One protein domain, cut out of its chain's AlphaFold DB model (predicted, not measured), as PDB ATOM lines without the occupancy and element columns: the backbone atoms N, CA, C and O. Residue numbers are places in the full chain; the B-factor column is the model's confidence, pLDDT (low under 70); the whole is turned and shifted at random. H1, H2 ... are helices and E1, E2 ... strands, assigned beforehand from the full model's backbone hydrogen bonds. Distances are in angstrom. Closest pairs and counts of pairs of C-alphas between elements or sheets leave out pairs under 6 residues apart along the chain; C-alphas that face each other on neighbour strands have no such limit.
ATOM      1  N   ASP A   3       3.143 -44.760   9.378       98.44
ATOM      2  CA  ASP A   3       3.621 -43.379   9.430       98.44
ATOM      3  C   ASP A   3       2.647 -42.575  10.296       98.44
ATOM      4  O   ASP A   3       1.468 -42.459   9.949       98.44
ATOM      5  N   ILE A   4       3.101 -42.127  11.471       98.25
ATOM      6  CA  ILE A   4       2.278 -41.349  12.394       98.25
ATOM      7  C   ILE A   4       3.076 -40.175  12.969       98.25
ATOM      8  O   ILE A   4       4.026 -40.327  13.738       98.25
ATOM      9  N   GLU A   5       2.688 -38.975  12.551       97.12
ATOM     10  CA  GLU A   5       3.422 -37.740  12.808       97.12
ATOM     11  C   GLU A   5       2.486 -36.517  12.805       97.12
ATOM     12  O   GLU A   5       1.273 -36.642  12.990       97.12
ATOM     13  N   TYR A   6       3.045 -35.313  12.704       97.44
ATOM     14  CA  TYR A   6       2.298 -34.064  12.770       97.44
ATOM     15  C   TYR A   6       1.225 -34.009  11.683       97.44
ATOM     16  O   TYR A   6       1.513 -33.970  10.496       97.44
ATOM     17  N   ASN A   7      -0.039 -33.897  12.086       97.62
ATOM     18  CA  ASN A   7      -1.136 -33.741  11.136       97.62
ATOM     19  C   ASN A   7      -0.937 -32.512  10.210       97.62
ATOM     20  O   ASN A   7      -0.995 -31.376  10.701       97.62
ATOM     21  N   PRO A   8      -0.795 -32.693   8.882       96.38
ATOM     22  CA  PRO A   8      -0.529 -31.590   7.958       96.38
ATOM     23  C   PRO A   8      -1.792 -30.802   7.573       96.38
ATOM     24  O   PRO A   8      -1.702 -29.792   6.877       96.38
ATOM     25  N   TYR A   9      -2.975 -31.258   7.993       95.44
ATOM     26  CA  TYR A   9      -4.270 -30.704   7.582       95.44
ATOM     27  C   TYR A   9      -4.970 -29.879   8.668       95.44
ATOM     28  O   TYR A   9      -6.089 -29.414   8.451       95.44
ATOM     29  N   SER A  10      -4.352 -29.716   9.838       92.06
ATOM     30  CA  SER A  10      -4.941 -28.993  10.969       92.06
ATOM     31  C   SER A  10      -4.194 -27.698  11.281       92.06
ATOM     32  O   SER A  10      -3.153 -27.386  10.703       92.06
ATOM     33  N   THR A  11      -4.741 -26.932  12.223       89.12
ATOM     34  CA  THR A  11      -4.020 -25.861  12.909       89.12
ATOM     35  C   THR A  11      -2.663 -26.352  13.411       89.12
ATOM     36  O   THR A  11      -2.541 -27.461  13.931       89.12
ATOM     37  N   ALA A  12      -1.640 -25.510  13.247       92.62
ATOM     38  CA  ALA A  12      -0.288 -25.776  13.726       92.62
ATOM     39  C   ALA A  12      -0.185 -25.511  15.240       92.62
ATOM     40  O   ALA A  12       0.484 -24.580  15.689       92.62
ATOM     41  N   ASP A  13      -0.913 -26.310  16.012       95.44
ATOM     42  CA  ASP A  13      -0.920 -26.352  17.469       95.44
ATOM     43  C   ASP A  13      -0.925 -27.808  17.956       95.44
ATOM     44  O   ASP A  13      -1.158 -28.734  17.184       95.44
ATOM     45  N   TRP A  14      -0.662 -28.043  19.246       95.56
ATOM     46  CA  TRP A  14      -0.566 -29.413  19.765       95.56
ATOM     47  C   TRP A  14      -1.856 -30.212  19.597       95.56
ATOM     48  O   TRP A  14      -1.794 -31.394  19.278       95.56
ATOM     49  N   ALA A  15      -3.020 -29.581  19.763       96.06
ATOM     50  CA  ALA A  15      -4.284 -30.258  19.509       96.06
ATOM     51  C   ALA A  15      -4.383 -30.692  18.039       96.06
ATOM     52  O   ALA A  15      -4.646 -31.863  17.765       96.06
ATOM     53  N   GLY A  16      -4.110 -29.788  17.094       97.44
ATOM     54  CA  GLY A  16      -4.161 -30.077  15.669       97.44
ATOM     55  C   GLY A  16      -3.142 -31.117  15.216       97.44
ATOM     56  O   GLY A  16      -3.520 -32.081  14.547       97.44
ATOM     57  N   TRP A  17      -1.882 -30.973  15.634       97.94
ATOM     58  CA  TRP A  17      -0.796 -31.913  15.342       97.94
ATOM     59  C   TRP A  17      -1.070 -33.326  15.861       97.94
ATOM     60  O   TRP A  17      -0.679 -34.288  15.204       97.94
ATOM     61  N   CYS A  18      -1.782 -33.457  16.985       98.12
ATOM     62  CA  CYS A  18      -2.206 -34.738  17.551       98.12
ATOM     63  C   CYS A  18      -3.594 -35.188  17.054       98.12
ATOM     64  O   CYS A  18      -4.297 -35.910  17.758       98.12
ATOM     65  N   TYR A  19      -4.024 -34.752  15.862       97.94
ATOM     66  CA  TYR A  19      -5.297 -35.148  15.237       97.94
ATOM     67  C   TYR A  19      -6.544 -34.836  16.084       97.94
ATOM     68  O   TYR A  19      -7.563 -35.519  15.989       97.94
ATOM     69  N   ASN A  20      -6.466 -33.801  16.923       97.44
ATOM     70  CA  ASN A  20      -7.480 -33.438  17.913       97.44
ATOM     71  C   ASN A  20      -7.829 -34.593  18.878       97.44
ATOM     72  O   ASN A  20      -8.948 -34.679  19.388       97.44
ATOM     73  N   MET A  21      -6.866 -35.490  19.116       98.12
ATOM     74  CA  MET A  21      -6.962 -36.602  20.053       98.12
ATOM     75  C   MET A  21      -6.133 -36.324  21.307       98.12
ATOM     76  O   MET A  21      -5.035 -35.772  21.262       98.12
ATOM     77  N   THR A  22      -6.654 -36.757  22.451       98.06
ATOM     78  CA  THR A  22      -5.867 -36.864  23.685       98.06
ATOM     79  C   THR A  22      -4.820 -37.980  23.567       98.06
ATOM     80  O   THR A  22      -5.014 -38.913  22.779       98.06
ATOM     81  N   PRO A  23      -3.774 -37.985  24.415       98.31
ATOM     82  CA  PRO A  23      -2.802 -39.075  24.439       98.31
ATOM     83  C   PRO A  23      -3.397 -40.474  24.593       98.31
ATOM     84  O   PRO A  23      -2.962 -41.411  23.928       98.31
ATOM     85  N   ALA A  24      -4.443 -40.619  25.408       98.19
ATOM     86  CA  ALA A  24      -5.134 -41.894  25.572       98.19
ATOM     87  C   ALA A  24      -5.859 -42.340  24.289       98.19
ATOM     88  O   ALA A  24      -5.843 -43.519  23.951       98.19
ATOM     89  N   GLN A  25      -6.475 -41.408  23.557       98.62
ATOM     90  CA  GLN A  25      -7.204 -41.722  22.326       98.62
ATOM     91  C   GLN A  25      -6.261 -42.119  21.192       98.62
ATOM     92  O   GLN A  25      -6.490 -43.141  20.550       98.62
ATOM     93  N   ILE A  26      -5.190 -41.351  20.967       98.62
ATOM     94  CA  ILE A  26      -4.262 -41.658  19.874       98.62
ATOM     95  C   ILE A  26      -3.479 -42.941  20.165       98.62
ATOM     96  O   ILE A  26      -3.297 -43.753  19.270       98.62
ATOM     97  N   THR A  27      -3.087 -43.194  21.420       98.31
ATOM     98  CA  THR A  27      -2.408 -44.455  21.765       98.31
ATOM     99  C   THR A  27      -3.327 -45.661  21.625       98.31
ATOM    100  O   THR A  27      -2.883 -46.668  21.088       98.31
ATOM    101  N   ALA A  28      -4.604 -45.554  22.007       98.38
ATOM    102  CA  ALA A  28      -5.583 -46.609  21.749       98.38
ATOM    103  C   ALA A  28      -5.755 -46.879  20.244       98.38
ATOM    104  O   ALA A  28      -5.807 -48.036  19.836       98.38
ATOM    105  N   TRP A  29      -5.785 -45.827  19.420       98.62
ATOM    106  CA  TRP A  29      -5.852 -45.963  17.964       98.62
ATOM    107  C   TRP A  29      -4.606 -46.649  17.386       98.62
ATOM    108  O   TRP A  29      -4.734 -47.563  16.576       98.62
ATOM    109  N   ILE A  30      -3.404 -46.262  17.835       98.62
ATOM    110  CA  ILE A  30      -2.152 -46.899  17.395       98.62
ATOM    111  C   ILE A  30      -2.147 -48.375  17.815       98.62
ATOM    112  O   ILE A  30      -1.825 -49.224  16.996       98.62
ATOM    113  N   THR A  31      -2.545 -48.702  19.050       97.75
ATOM    114  CA  THR A  31      -2.631 -50.096  19.516       97.75
ATOM    115  C   THR A  31      -3.593 -50.928  18.668       97.75
ATOM    116  O   THR A  31      -3.253 -52.047  18.297       97.75
ATOM    117  N   ASP A  32      -4.773 -50.397  18.337       96.69
ATOM    118  CA  ASP A  32      -5.740 -51.089  17.476       96.69
ATOM    119  C   ASP A  32      -5.171 -51.327  16.067       96.69
ATOM    120  O   ASP A  32      -5.252 -52.435  15.529       96.69
ATOM    121  N   PHE A  33      -4.502 -50.319  15.499       97.56
ATOM    122  CA  PHE A  33      -3.830 -50.435  14.208       97.56
ATOM    123  C   PHE A  33      -2.733 -51.508  14.227       97.56
ATOM    124  O   PHE A  33      -2.708 -52.383  13.358       97.56
ATOM    125  N   THR A  34      -1.810 -51.454  15.193       96.06
ATOM    126  CA  THR A  34      -0.657 -52.363  15.229       96.06
ATOM    127  C   THR A  34      -1.086 -53.797  15.507       96.06
ATOM    128  O   THR A  34      -0.609 -54.709  14.828       96.06
ATOM    129  N   ALA A  35      -2.054 -53.994  16.407       88.62
ATOM    130  CA  ALA A  35      -2.665 -55.294  16.662       88.62
ATOM    131  C   ALA A  35      -3.352 -55.842  15.407       88.62
ATOM    132  O   ALA A  35      -3.084 -56.973  15.021       88.62
ATOM    133  N   THR A  36      -4.143 -55.027  14.703       86.38
ATOM    134  CA  THR A  36      -4.806 -55.438  13.456       86.38
ATOM    135  C   THR A  36      -3.790 -55.849  12.386       86.38
ATOM    136  O   THR A  36      -3.945 -56.886  11.743       86.38
ATOM    137  N   ILE A  37      -2.714 -55.081  12.185       89.75
ATOM    138  CA  ILE A  37      -1.672 -55.453  11.217       89.75
ATOM    139  C   ILE A  37      -0.954 -56.734  11.638       89.75
ATOM    140  O   ILE A  37      -0.710 -57.600  10.789       89.75
ATOM    141  N   ASN A  38      -0.634 -56.879  12.923       85.19
ATOM    142  CA  ASN A  38      -0.040 -58.103  13.434       85.19
ATOM    143  C   ASN A  38      -0.970 -59.301  13.224       85.19
ATOM    144  O   ASN A  38      -0.523 -60.327  12.719       85.19
ATOM    145  N   ASP A  39      -2.260 -59.151  13.490       76.06
ATOM    146  CA  ASP A  39      -3.256 -60.190  13.261       76.06
ATOM    147  C   ASP A  39      -3.370 -60.522  11.768       76.06
ATOM    148  O   ASP A  39      -3.409 -61.675  11.370       76.06
ATOM    149  N   HIS A  40      -3.339 -59.554  10.860       75.06
ATOM    150  CA  HIS A  40      -3.433 -59.889   9.438       75.06
ATOM    151  C   HIS A  40      -2.146 -60.483   8.864       75.06
ATOM    152  O   HIS A  40      -2.208 -61.322   7.963       75.06
ATOM    153  N   THR A  41      -0.981 -60.075   9.360       78.50
ATOM    154  CA  THR A  41       0.301 -60.349   8.691       78.50
ATOM    155  C   THR A  41       1.248 -61.237   9.489       78.50
ATOM    156  O   THR A  41       2.274 -61.651   8.953       78.50
ATOM    157  N   ASN A  42       0.907 -61.553  10.741       77.56
ATOM    158  CA  ASN A  42       1.797 -62.160  11.730       77.56
ATOM    159  C   ASN A  42       3.096 -61.355  11.927       77.56
ATOM    160  O   ASN A  42       4.163 -61.927  12.156       77.56
ATOM    161  N   ARG A  43       3.025 -60.027  11.759       86.81
ATOM    162  CA  ARG A  43       4.143 -59.104  11.960       86.81
ATOM    163  C   ARG A  43       3.662 -57.804  12.582       86.81
ATOM    164  O   ARG A  43       2.768 -57.152  12.045       86.81
ATOM    165  N   TRP A  44       4.349 -57.373  13.630       92.25
ATOM    166  CA  TRP A  44       4.214 -56.018  14.143       92.25
ATOM    167  C   TRP A  44       4.716 -55.013  13.097       92.25
ATOM    168  O   TRP A  44       5.809 -55.195  12.542       92.25
ATOM    169  N   PRO A  45       3.919 -53.993  12.739       95.94
ATOM    170  CA  PRO A  45       4.374 -52.975  11.810       95.94
ATOM    171  C   PRO A  45       5.492 -52.140  12.437       95.94
ATOM    172  O   PRO A  45       5.440 -51.767  13.600       95.94
ATOM    173  N   VAL A  46       6.477 -51.762  11.624       98.00
ATOM    174  CA  VAL A  46       7.404 -50.683  11.990       98.00
ATOM    175  C   VAL A  46       6.599 -49.395  12.201       98.00
ATOM    176  O   VAL A  46       5.796 -49.061  11.325       98.00
ATOM    177  N   ILE A  47       6.814 -48.680  13.303       98.50
ATOM    178  CA  ILE A  47       6.226 -47.361  13.572       98.50
ATOM    179  C   ILE A  47       7.241 -46.290  13.183       98.50
ATOM    180  O   ILE A  47       8.336 -46.245  13.739       98.50
ATOM    181  N   TYR A  48       6.865 -45.430  12.242       98.31
ATOM    182  CA  TYR A  48       7.577 -44.204  11.927       98.31
ATOM    183  C   TYR A  48       6.997 -43.027  12.717       98.31
ATOM    184  O   TYR A  48       5.780 -42.868  12.778       98.31
ATOM    185  N   THR A  49       7.865 -42.217  13.329       97.75
ATOM    186  CA  THR A  49       7.475 -41.007  14.073       97.75
ATOM    187  C   THR A  49       8.656 -40.033  14.215       97.75
ATOM    188  O   THR A  49       9.795 -40.322  13.846       97.75
ATOM    189  N   THR A  50       8.401 -38.868  14.813       96.25
ATOM    190  CA  THR A  50       9.426 -37.933  15.301       96.25
ATOM    191  C   THR A  50       9.482 -37.923  16.831       96.25
ATOM    192  O   THR A  50       8.515 -38.295  17.504       96.25
ATOM    193  N   ASN A  51      10.589 -37.431  17.406       93.44
ATOM    194  CA  ASN A  51      10.723 -37.328  18.863       93.44
ATOM    195  C   ASN A  51       9.628 -36.484  19.512       93.44
ATOM    196  O   ASN A  51       9.043 -36.900  20.513       93.44
ATOM    197  N   GLY A  52       9.396 -35.290  18.959       94.06
ATOM    198  CA  GLY A  52       8.457 -34.318  19.509       94.06
ATOM    199  C   GLY A  52       7.025 -34.827  19.431       94.06
ATOM    200  O   GLY A  52       6.323 -34.825  20.441       94.06
ATOM    201  N   TRP A  53       6.623 -35.340  18.265       96.75
ATOM    202  CA  TRP A  53       5.272 -35.851  18.077       96.75
ATOM    203  C   TRP A  53       4.979 -37.020  19.018       96.75
ATOM    204  O   TRP A  53       3.996 -36.970  19.753       96.75
ATOM    205  N   TRP A  54       5.866 -38.021  19.088       97.06
ATOM    206  CA  TRP A  54       5.628 -39.173  19.958       97.06
ATOM    207  C   TRP A  54       5.531 -38.760  21.425       97.06
ATOM    208  O   TRP A  54       4.588 -39.143  22.117       97.06
ATOM    209  N   HIS A  55       6.468 -37.938  21.906       95.19
ATOM    210  CA  HIS A  55       6.482 -37.507  23.300       95.19
ATOM    211  C   HIS A  55       5.204 -36.745  23.678       95.19
ATOM    212  O   HIS A  55       4.573 -37.067  24.684       95.19
ATOM    213  N   HIS A  56       4.796 -35.773  22.858       96.25
ATOM    214  CA  HIS A  56       3.635 -34.933  23.145       96.25
ATOM    215  C   HIS A  56       2.309 -35.644  22.884       96.25
ATOM    216  O   HIS A  56       1.453 -35.680  23.769       96.25
ATOM    217  N   CYS A  57       2.134 -36.222  21.697       98.25
ATOM    218  CA  CYS A  57       0.854 -36.777  21.287       98.25
ATOM    219  C   CYS A  57       0.557 -38.104  21.968       98.25
ATOM    220  O   CYS A  57      -0.598 -38.348  22.268       98.25
ATOM    221  N   THR A  58       1.554 -38.934  22.288       98.06
ATOM    222  CA  THR A  58       1.306 -40.226  22.961       98.06
ATOM    223  C   THR A  58       1.511 -40.181  24.474       98.06
ATOM    224  O   THR A  58       1.217 -41.157  25.163       98.06
ATOM    225  N   GLY A  59       2.033 -39.072  25.010       97.00
ATOM    226  CA  GLY A  59       2.482 -39.008  26.401       97.00
ATOM    227  C   GLY A  59       3.677 -39.925  26.678       97.00
ATOM    228  O   GLY A  59       3.829 -40.402  27.801       97.00
ATOM    229  N   ASN A  60       4.501 -40.196  25.657       96.19
ATOM    230  CA  ASN A  60       5.643 -41.110  25.721       96.19
ATOM    231  C   ASN A  60       5.252 -42.528  26.194       96.19
ATOM    232  O   ASN A  60       5.899 -43.099  27.073       96.19
ATOM    233  N   ASN A  61       4.167 -43.076  25.640       95.62
ATOM    234  CA  ASN A  61       3.607 -44.362  26.054       95.62
ATOM    235  C   ASN A  61       4.638 -45.514  25.895       95.62
ATOM    236  O   ASN A  61       5.260 -45.602  24.831       95.62
ATOM    237  N   PRO A  62       4.840 -46.381  26.915       95.81
ATOM    238  CA  PRO A  62       5.808 -47.486  26.891       95.81
ATOM    239  C   PRO A  62       5.285 -48.814  26.306       95.81
ATOM    240  O   PRO A  62       6.013 -49.801  26.305       95.81
ATOM    241  N   ASN A  63       4.034 -48.884  25.844       95.62
ATOM    242  CA  ASN A  63       3.372 -50.154  25.510       95.62
ATOM    243  C   ASN A  63       3.588 -50.648  24.064       95.62
ATOM    244  O   ASN A  63       2.897 -51.572  23.640       95.62
ATOM    245  N   PHE A  64       4.525 -50.069  23.307       96.88
ATOM    246  CA  PHE A  64       4.777 -50.402  21.894       96.88
ATOM    247  C   PHE A  64       6.086 -51.183  21.685       96.88
ATOM    248  O   PHE A  64       6.705 -51.116  20.629       96.88
ATOM    249  N   THR A  65       6.521 -51.953  22.689       95.12
ATOM    250  CA  THR A  65       7.795 -52.704  22.671       95.12
ATOM    251  C   THR A  65       7.876 -53.785  21.589       95.12
ATOM    252  O   THR A  65       8.965 -54.272  21.297       95.12
ATOM    253  N   ASN A  66       6.739 -54.214  21.034       93.62
ATOM    254  CA  ASN A  66       6.698 -55.210  19.962       93.62
ATOM    255  C   ASN A  66       6.944 -54.596  18.576       93.62
ATOM    256  O   ASN A  66       7.363 -55.302  17.659       93.62
ATOM    257  N   ASP A  67       6.652 -53.307  18.418       96.38
ATOM    258  CA  ASP A  67       6.696 -52.598  17.146       96.38
ATOM    259  C   ASP A  67       8.109 -52.033  16.915       96.38
ATOM    260  O   ASP A  67       8.609 -51.294  17.763       96.38
ATOM    261  N   PRO A  68       8.793 -52.336  15.797       96.62
ATOM    262  CA  PRO A  68      10.102 -51.749  15.511       96.62
ATOM    263  C   PRO A  68      10.007 -50.228  15.291       96.62
ATOM    264  O   PRO A  68       9.055 -49.751  14.672       96.62
ATOM    265  N   LEU A  69      11.009 -49.462  15.732       97.75
ATOM    266  CA  LEU A  69      11.019 -47.997  15.605       97.75
ATOM    267  C   LEU A  69      11.737 -47.529  14.333       97.75
ATOM    268  O   LEU A  69      12.890 -47.889  14.093       97.75
ATOM    269  N   TRP A  70      11.097 -46.648  13.570       97.94
ATOM    270  CA  TRP A  70      11.720 -45.820  12.538       97.94
ATOM    271  C   TRP A  70      11.643 -44.356  12.966       97.94
ATOM    272  O   TRP A  70      10.575 -43.757  12.997       97.94
ATOM    273  N   ILE A  71      12.770 -43.766  13.348       96.94
ATOM    274  CA  ILE A  71      12.778 -42.425  13.944       96.94
ATOM    275  C   ILE A  71      13.363 -41.391  12.985       96.94
ATOM    276  O   ILE A  71      14.413 -41.621  12.385       96.94
ATOM    277  N   ALA A  72      12.698 -40.246  12.844       95.69
ATOM    278  CA  ALA A  72      13.190 -39.148  12.019       95.69
ATOM    279  C   ALA A  72      13.961 -38.085  12.807       95.69
ATOM    280  O   ALA A  72      13.576 -37.693  13.914       95.69
ATOM    281  N   SER A  73      14.996 -37.535  12.159       81.88
ATOM    282  CA  SER A  73      15.819 -36.422  12.647       81.88
ATOM    283  C   SER A  73      16.656 -36.782  13.887       81.88
ATOM    284  O   SER A  73      17.425 -37.741  13.871       81.88
ATOM    285  N   THR A  74      16.593 -35.974  14.948       81.38
ATOM    286  CA  THR A  74      17.347 -36.206  16.186       81.38
ATOM    287  C   THR A  74      16.866 -37.501  16.826       81.38
ATOM    288  O   THR A  74      15.671 -37.672  17.019       81.38
ATOM    289  N   ILE A  75      17.771 -38.398  17.206       78.81
ATOM    290  CA  ILE A  75      17.402 -39.670  17.837       78.81
ATOM    291  C   ILE A  75      17.376 -39.478  19.352       78.81
ATOM    292  O   ILE A  75      18.382 -39.141  19.973       78.81
ATOM    293  N   THR A  76      16.216 -39.664  19.967       83.12
ATOM    294  CA  THR A  76      16.077 -39.784  21.421       83.12
ATOM    295  C   THR A  76      15.116 -40.921  21.679       83.12
ATOM    296  O   THR A  76      14.026 -40.944  21.121       83.12
ATOM    297  N   MET A  77      15.537 -41.883  22.493       87.75
ATOM    298  CA  MET A  77      14.752 -43.092  22.672       87.75
ATOM    299  C   MET A  77      13.556 -42.849  23.595       87.75
ATOM    300  O   MET A  77      13.703 -42.310  24.694       87.75
ATOM    301  N   HIS A  78      12.370 -43.241  23.137       84.06
ATOM    302  CA  HIS A  78      11.128 -43.167  23.908       84.06
ATOM    303  C   HIS A  78      10.966 -44.375  24.822       84.06
ATOM    304  O   HIS A  78      11.662 -45.374  24.685       84.06
ATOM    305  N   ALA A  79       9.999 -44.315  25.737       89.50
ATOM    306  CA  ALA A  79       9.839 -45.342  26.768       89.50
ATOM    307  C   ALA A  79       9.513 -46.754  26.228       89.50
ATOM    308  O   ALA A  79       9.715 -47.726  26.948       89.50
ATOM    309  N   SER A  80       9.013 -46.865  24.991       93.44
ATOM    310  CA  SER A  80       8.712 -48.150  24.336       93.44
ATOM    311  C   SER A  80       9.941 -48.853  23.755       93.44
ATOM    312  O   SER A  80       9.884 -50.053  23.505       93.44
ATOM    313  N   TRP A  81      11.045 -48.140  23.519       95.75
ATOM    314  CA  TRP A  81      12.181 -48.669  22.765       95.75
ATOM    315  C   TRP A  81      13.482 -48.515  23.544       95.75
ATOM    316  O   TRP A  81      13.664 -47.590  24.328       95.75
ATOM    317  N   THR A  82      14.409 -49.444  23.333       93.94
ATOM    318  CA  THR A  82      15.793 -49.322  23.820       93.94
ATOM    319  C   THR A  82      16.754 -48.935  22.702       93.94
ATOM    320  O   THR A  82      17.834 -48.428  22.987       93.94
ATOM    321  N   ASP A  83      16.361 -49.175  21.449       94.62
ATOM    322  CA  ASP A  83      17.103 -48.811  20.249       94.62
ATOM    323  C   ASP A  83      16.143 -48.604  19.060       94.62
ATOM    324  O   ASP A  83      14.994 -49.052  19.099       94.62
ATOM    325  N   TYR A  84      16.606 -47.935  18.005       95.62
ATOM    326  CA  TYR A  84      15.857 -47.757  16.761       95.62
ATOM    327  C   TYR A  84      16.166 -48.884  15.770       95.62
ATOM    328  O   TYR A  84      17.250 -49.465  15.773       95.62
ATOM    329  N   THR A  85      15.218 -49.188  14.887       97.12
ATOM    330  CA  THR A  85      15.388 -50.145  13.780       97.12
ATOM    331  C   THR A  85      15.803 -49.436  12.497       97.12
ATOM    332  O   THR A  85      16.705 -49.890  11.797       97.12
ATOM    333  N   PHE A  86      15.176 -48.297  12.210       97.94
ATOM    334  CA  PHE A  86      15.550 -47.411  11.114       97.94
ATOM    335  C   PHE A  86      15.700 -45.980  11.626       97.94
ATOM    336  O   PHE A  86      15.013 -45.568  12.563       97.94
ATOM    337  N   ALA A  87      16.582 -45.216  10.997       97.00
ATOM    338  CA  ALA A  87      16.666 -43.781  11.204       97.00
ATOM    339  C   ALA A  87      16.518 -43.058   9.869       97.00
ATOM    340  O   ALA A  87      17.284 -43.325   8.940       97.00
ATOM    341  N   GLN A  88      15.571 -42.123   9.803       97.19
ATOM    342  CA  GLN A  88      15.476 -41.174   8.702       97.19
ATOM    343  C   GLN A  88      16.424 -40.009   8.978       97.19
ATOM    344  O   GLN A  88      16.212 -39.185   9.871       97.19
ATOM    345  N   THR A  89      17.508 -39.972   8.210       93.94
ATOM    346  CA  THR A  89      18.655 -39.079   8.425       93.94
ATOM    347  C   THR A  89      18.552 -37.764   7.660       93.94
ATOM    348  O   THR A  89      19.150 -36.770   8.072       93.94
ATOM    349  N   ALA A  90      17.791 -37.735   6.564       94.25
ATOM    350  CA  ALA A  90      17.549 -36.537   5.770       94.25
ATOM    351  C   ALA A  90      16.249 -36.664   4.965       94.25
ATOM    352  O   ALA A  90      15.857 -37.769   4.603       94.25
ATOM    353  N   THR A  91      15.634 -35.532   4.618       94.69
ATOM    354  CA  THR A  91      14.421 -35.481   3.774       94.69
ATOM    355  C   THR A  91      14.726 -35.380   2.270       94.69
ATOM    356  O   THR A  91      13.856 -35.141   1.436       94.69
ATOM    357  N   SER A  92      16.011 -35.416   1.913       95.50
ATOM    358  CA  SER A  92      16.529 -35.453   0.542       95.50
ATOM    359  C   SER A  92      18.019 -35.791   0.574       95.50
ATOM    360  O   SER A  92      18.681 -35.606   1.599       95.50
ATOM    361  N   GLY A  93      18.578 -36.268  -0.538       94.06
ATOM    362  CA  GLY A  93      20.005 -36.548  -0.615       94.06
ATOM    363  C   GLY A  93      20.436 -37.140  -1.948       94.06
ATOM    364  O   GLY A  93      19.942 -36.762  -3.008       94.06
ATOM    365  N   THR A  94      21.403 -38.052  -1.883       95.56
ATOM    366  CA  THR A  94      21.961 -38.732  -3.058       95.56
ATOM    367  C   THR A  94      20.935 -39.628  -3.746       95.56
ATOM    368  O   THR A  94      20.940 -39.725  -4.973       95.56
ATOM    369  N   PHE A  95      20.060 -40.274  -2.974       94.94
ATOM    370  CA  PHE A  95      18.993 -41.116  -3.507       94.94
ATOM    371  C   PHE A  95      17.665 -40.344  -3.578       94.94
ATOM    372  O   PHE A  95      17.492 -39.374  -2.843       94.94
ATOM    373  N   PRO A  96      16.719 -40.733  -4.450       95.88
ATOM    374  CA  PRO A  96      15.400 -40.110  -4.487       95.88
ATOM    375  C   PRO A  96      14.653 -40.244  -3.154       95.88
ATOM    376  O   PRO A  96      14.604 -41.335  -2.593       95.88
ATOM    377  N   GLY A  97      14.014 -39.159  -2.712       96.00
ATOM    378  CA  GLY A  97      13.225 -39.126  -1.478       96.00
ATOM    379  C   GLY A  97      14.068 -39.003  -0.208       96.00
ATOM    380  O   GLY A  97      15.215 -38.545  -0.239       96.00
ATOM    381  N   ASP A  98      13.469 -39.399   0.909       96.88
ATOM    382  CA  ASP A  98      14.112 -39.397   2.219       96.88
ATOM    383  C   ASP A  98      15.281 -40.398   2.262       96.88
ATOM    384  O   ASP A  98      15.353 -41.347   1.480       96.88
ATOM    385  N   GLN A  99      16.260 -40.132   3.128       96.75
ATOM    386  CA  GLN A  99      17.460 -40.952   3.276       96.75
ATOM    387  C   GLN A  99      17.412 -41.710   4.596       96.75
ATOM    388  O   GLN A  99      17.502 -41.106   5.671       96.75
ATOM    389  N   ASP A 100      17.371 -43.034   4.511       96.62
ATOM    390  CA  ASP A 100      17.198 -43.906   5.666       96.62
ATOM    391  C   ASP A 100      18.361 -44.870   5.852       96.62
ATOM    392  O   ASP A 100      18.959 -45.366   4.892       96.62
ATOM    393  N   VAL A 101      18.656 -45.171   7.114       96.00
ATOM    394  CA  VAL A 101      19.643 -46.178   7.497       96.00
ATOM    395  C   VAL A 101      19.001 -47.226   8.391       96.00
ATOM    396  O   VAL A 101      18.276 -46.904   9.331       96.00
ATOM    397  N   PHE A 102      19.273 -48.493   8.094       97.88
ATOM    398  CA  PHE A 102      18.900 -49.616   8.946       97.88
ATOM    399  C   PHE A 102      19.964 -49.827  10.027       97.88
ATOM    400  O   PHE A 102      21.162 -49.814   9.735       97.88
ATOM    401  N   ASN A 103      19.532 -50.036  11.268       97.00
ATOM    402  CA  ASN A 103      20.416 -50.307  12.393       97.00
ATOM    403  C   ASN A 103      20.769 -51.800  12.464       97.00
ATOM    404  O   ASN A 103      20.172 -52.564  13.220       97.00
ATOM    405  N   GLY A 104      21.714 -52.230  11.630       97.06
ATOM    406  CA  GLY A 104      22.185 -53.612  11.621       97.06
ATOM    407  C   GLY A 104      22.905 -54.000  10.337       97.06
ATOM    408  O   GLY A 104      23.206 -53.171   9.477       97.06
ATOM    409  N   THR A 105      23.198 -55.290  10.207       97.69
ATOM    410  CA  THR A 105      23.821 -55.855   9.007       97.69
ATOM    411  C   THR A 105      22.787 -56.142   7.914       97.69
ATOM    412  O   THR A 105      21.580 -56.163   8.153       97.69
ATOM    413  N   LEU A 106      23.250 -56.440   6.695       96.38
ATOM    414  CA  LEU A 106      22.366 -56.914   5.624       96.38
ATOM    415  C   LEU A 106      21.618 -58.201   6.017       96.38
ATOM    416  O   LEU A 106      20.464 -58.371   5.636       96.38
ATOM    417  N   THR A 107      22.254 -59.091   6.782       95.62
ATOM    418  CA  THR A 107      21.618 -60.318   7.277       95.62
ATOM    419  C   THR A 107      20.479 -60.001   8.242       95.62
ATOM    420  O   THR A 107      19.409 -60.592   8.122       95.62
ATOM    421  N   ASP A 108      20.668 -59.031   9.136       95.31
ATOM    422  CA  ASP A 108      19.617 -58.596  10.061       95.31
ATOM    423  C   ASP A 108      18.453 -57.939   9.303       95.31
ATOM    424  O   ASP A 108      17.289 -58.215   9.588       95.31
ATOM    425  N   LEU A 109      18.749 -57.138   8.270       96.00
ATOM    426  CA  LEU A 109      17.723 -56.540   7.409       96.00
ATOM    427  C   LEU A 109      16.925 -57.609   6.651       96.00
ATOM    428  O   LEU A 109      15.702 -57.518   6.542       96.00
ATOM    429  N   GLN A 110      17.603 -58.632   6.131       93.62
ATOM    430  CA  GLN A 110      16.949 -59.771   5.487       93.62
ATOM    431  C   GLN A 110      16.056 -60.521   6.477       93.62
ATOM    432  O   GLN A 110      14.912 -60.812   6.140       93.62
ATOM    433  N   ALA A 111      16.538 -60.762   7.700       89.81
ATOM    434  CA  ALA A 111      15.757 -61.402   8.753       89.81
ATOM    435  C   ALA A 111      14.510 -60.581   9.124       89.81
ATOM    436  O   ALA A 111      13.421 -61.143   9.247       89.81
ATOM    437  N   LEU A 112      14.631 -59.253   9.225       90.94
ATOM    438  CA  LEU A 112      13.490 -58.358   9.432       90.94
ATOM    439  C   LEU A 112      12.488 -58.441   8.269       90.94
ATOM    440  O   LEU A 112      11.280 -58.518   8.490       90.94
ATOM    441  N   ALA A 113      12.976 -58.446   7.025       90.75
ATOM    442  CA  ALA A 113      12.132 -58.488   5.834       90.75
ATOM    443  C   ALA A 113      11.351 -59.807   5.706       90.75
ATOM    444  O   ALA A 113      10.181 -59.798   5.306       90.75
ATOM    445  N   THR A 114      11.977 -60.933   6.059       83.81
ATOM    446  CA  THR A 114      11.352 -62.261   6.001       83.81
ATOM    447  C   THR A 114      10.530 -62.599   7.242       83.81
ATOM    448  O   THR A 114       9.643 -63.444   7.158       83.81
ATOM    449  N   GLY A 115      10.780 -61.922   8.368       75.06
ATOM    450  CA  GLY A 115      10.217 -62.255   9.673       75.06
ATOM    451  C   GLY A 115      10.937 -63.433  10.338       75.06
ATOM    452  O   GLY A 115      11.558 -64.263   9.673       75.06
TER     453      GLY A 115
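AT A GLANCE: This is residues 3 to 115 of the 195 residues of the protein "Lysozyme M1" of Amycolatopsis sp. M39 (UniProt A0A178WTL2). A small, twisted and curled sheet of four short strands runs through the domain, with E1 and E2 near its centre; helices H1, H2 and H3 gather on the E1 side, and H4 lies off the far end of E4. H3 touches both H1 and H2, which are apart from each other, while a long loop, residues 73 to 85, links E2 to E3. The printed part has 113 residues with four named helices and four named strands, in the order H1 H2 E1 H3 E2 E3 E4 H4. The sheet, in the order E1 E2 E3 E4, is mixed, and the class is mixed, helices and strands. The whole is compact, with a radius of gyration of the C-alphas of 14.6 A and spans of 41 by 35 by 24 A.

HOW THE PARTS SIT: H1, residues 14 to 17, and H2, residues 23 to 41, are apart. E1, residues 47 to 50, is an edge strand of the sheet. H3, residues 51 to 58, is only just on the sheet, with 5 pairs of C-alphas within 10 A, and only grazes it with residues 51 to 55. H3 touches H1, the closest C-alphas being those of Trp 14 and Cys 57, 7.7 A apart. H2 touches H3 with residues 23 to 27 alone, about perpendicular at 81 degrees; the closest C-alphas, of Pro 23 and Thr 58, are 4.5 A apart. E2, residues 69 to 72, is parallel to E1, with N 70 and O 47 2.8 A apart, within hydrogen-bond range. E1, H3 and E2 form a strand-helix-strand unit, two parallel neighbour strands with a helix between, and its crossover is right-handed. E3, residues 86 to 90, is parallel to E2, with N 88 and O 71 at 2.9 A. E4, residues 99 to 102, forms an antiparallel hairpin with E3, with N 99 and O 90 at 2.8 A. H4, residues 106 to 114, touches no helix and is not on the sheet. In H2, H3 and H4 every O i to N i+4 pair is within hydrogen-bond range; H1 is too short for such a pair, and its one O i to N i+3 pair is not within range.

IN THESE COORDINATES: H1 begins at C-alpha 14, (-0.566, -29.413, 19.765). H2 is 26.6 A long from first to last C-alpha, H3 10.7 A and H4 12.2 A. E1 is 10.1 A long, E2 9.8 A, E3 12.3 A and E4 10.5 A. H4 ends at C-alpha 114, (11.352, -62.261, 6.001).

THE WHOLE: The C-alphas farthest apart, of Thr 11 and Thr 107, are 43.3 A apart. The printed part has no cut. The link E2 to E3, 13 residues, is long. The mean pLDDT of the printed part is 94.0, and no printed residue is under 70.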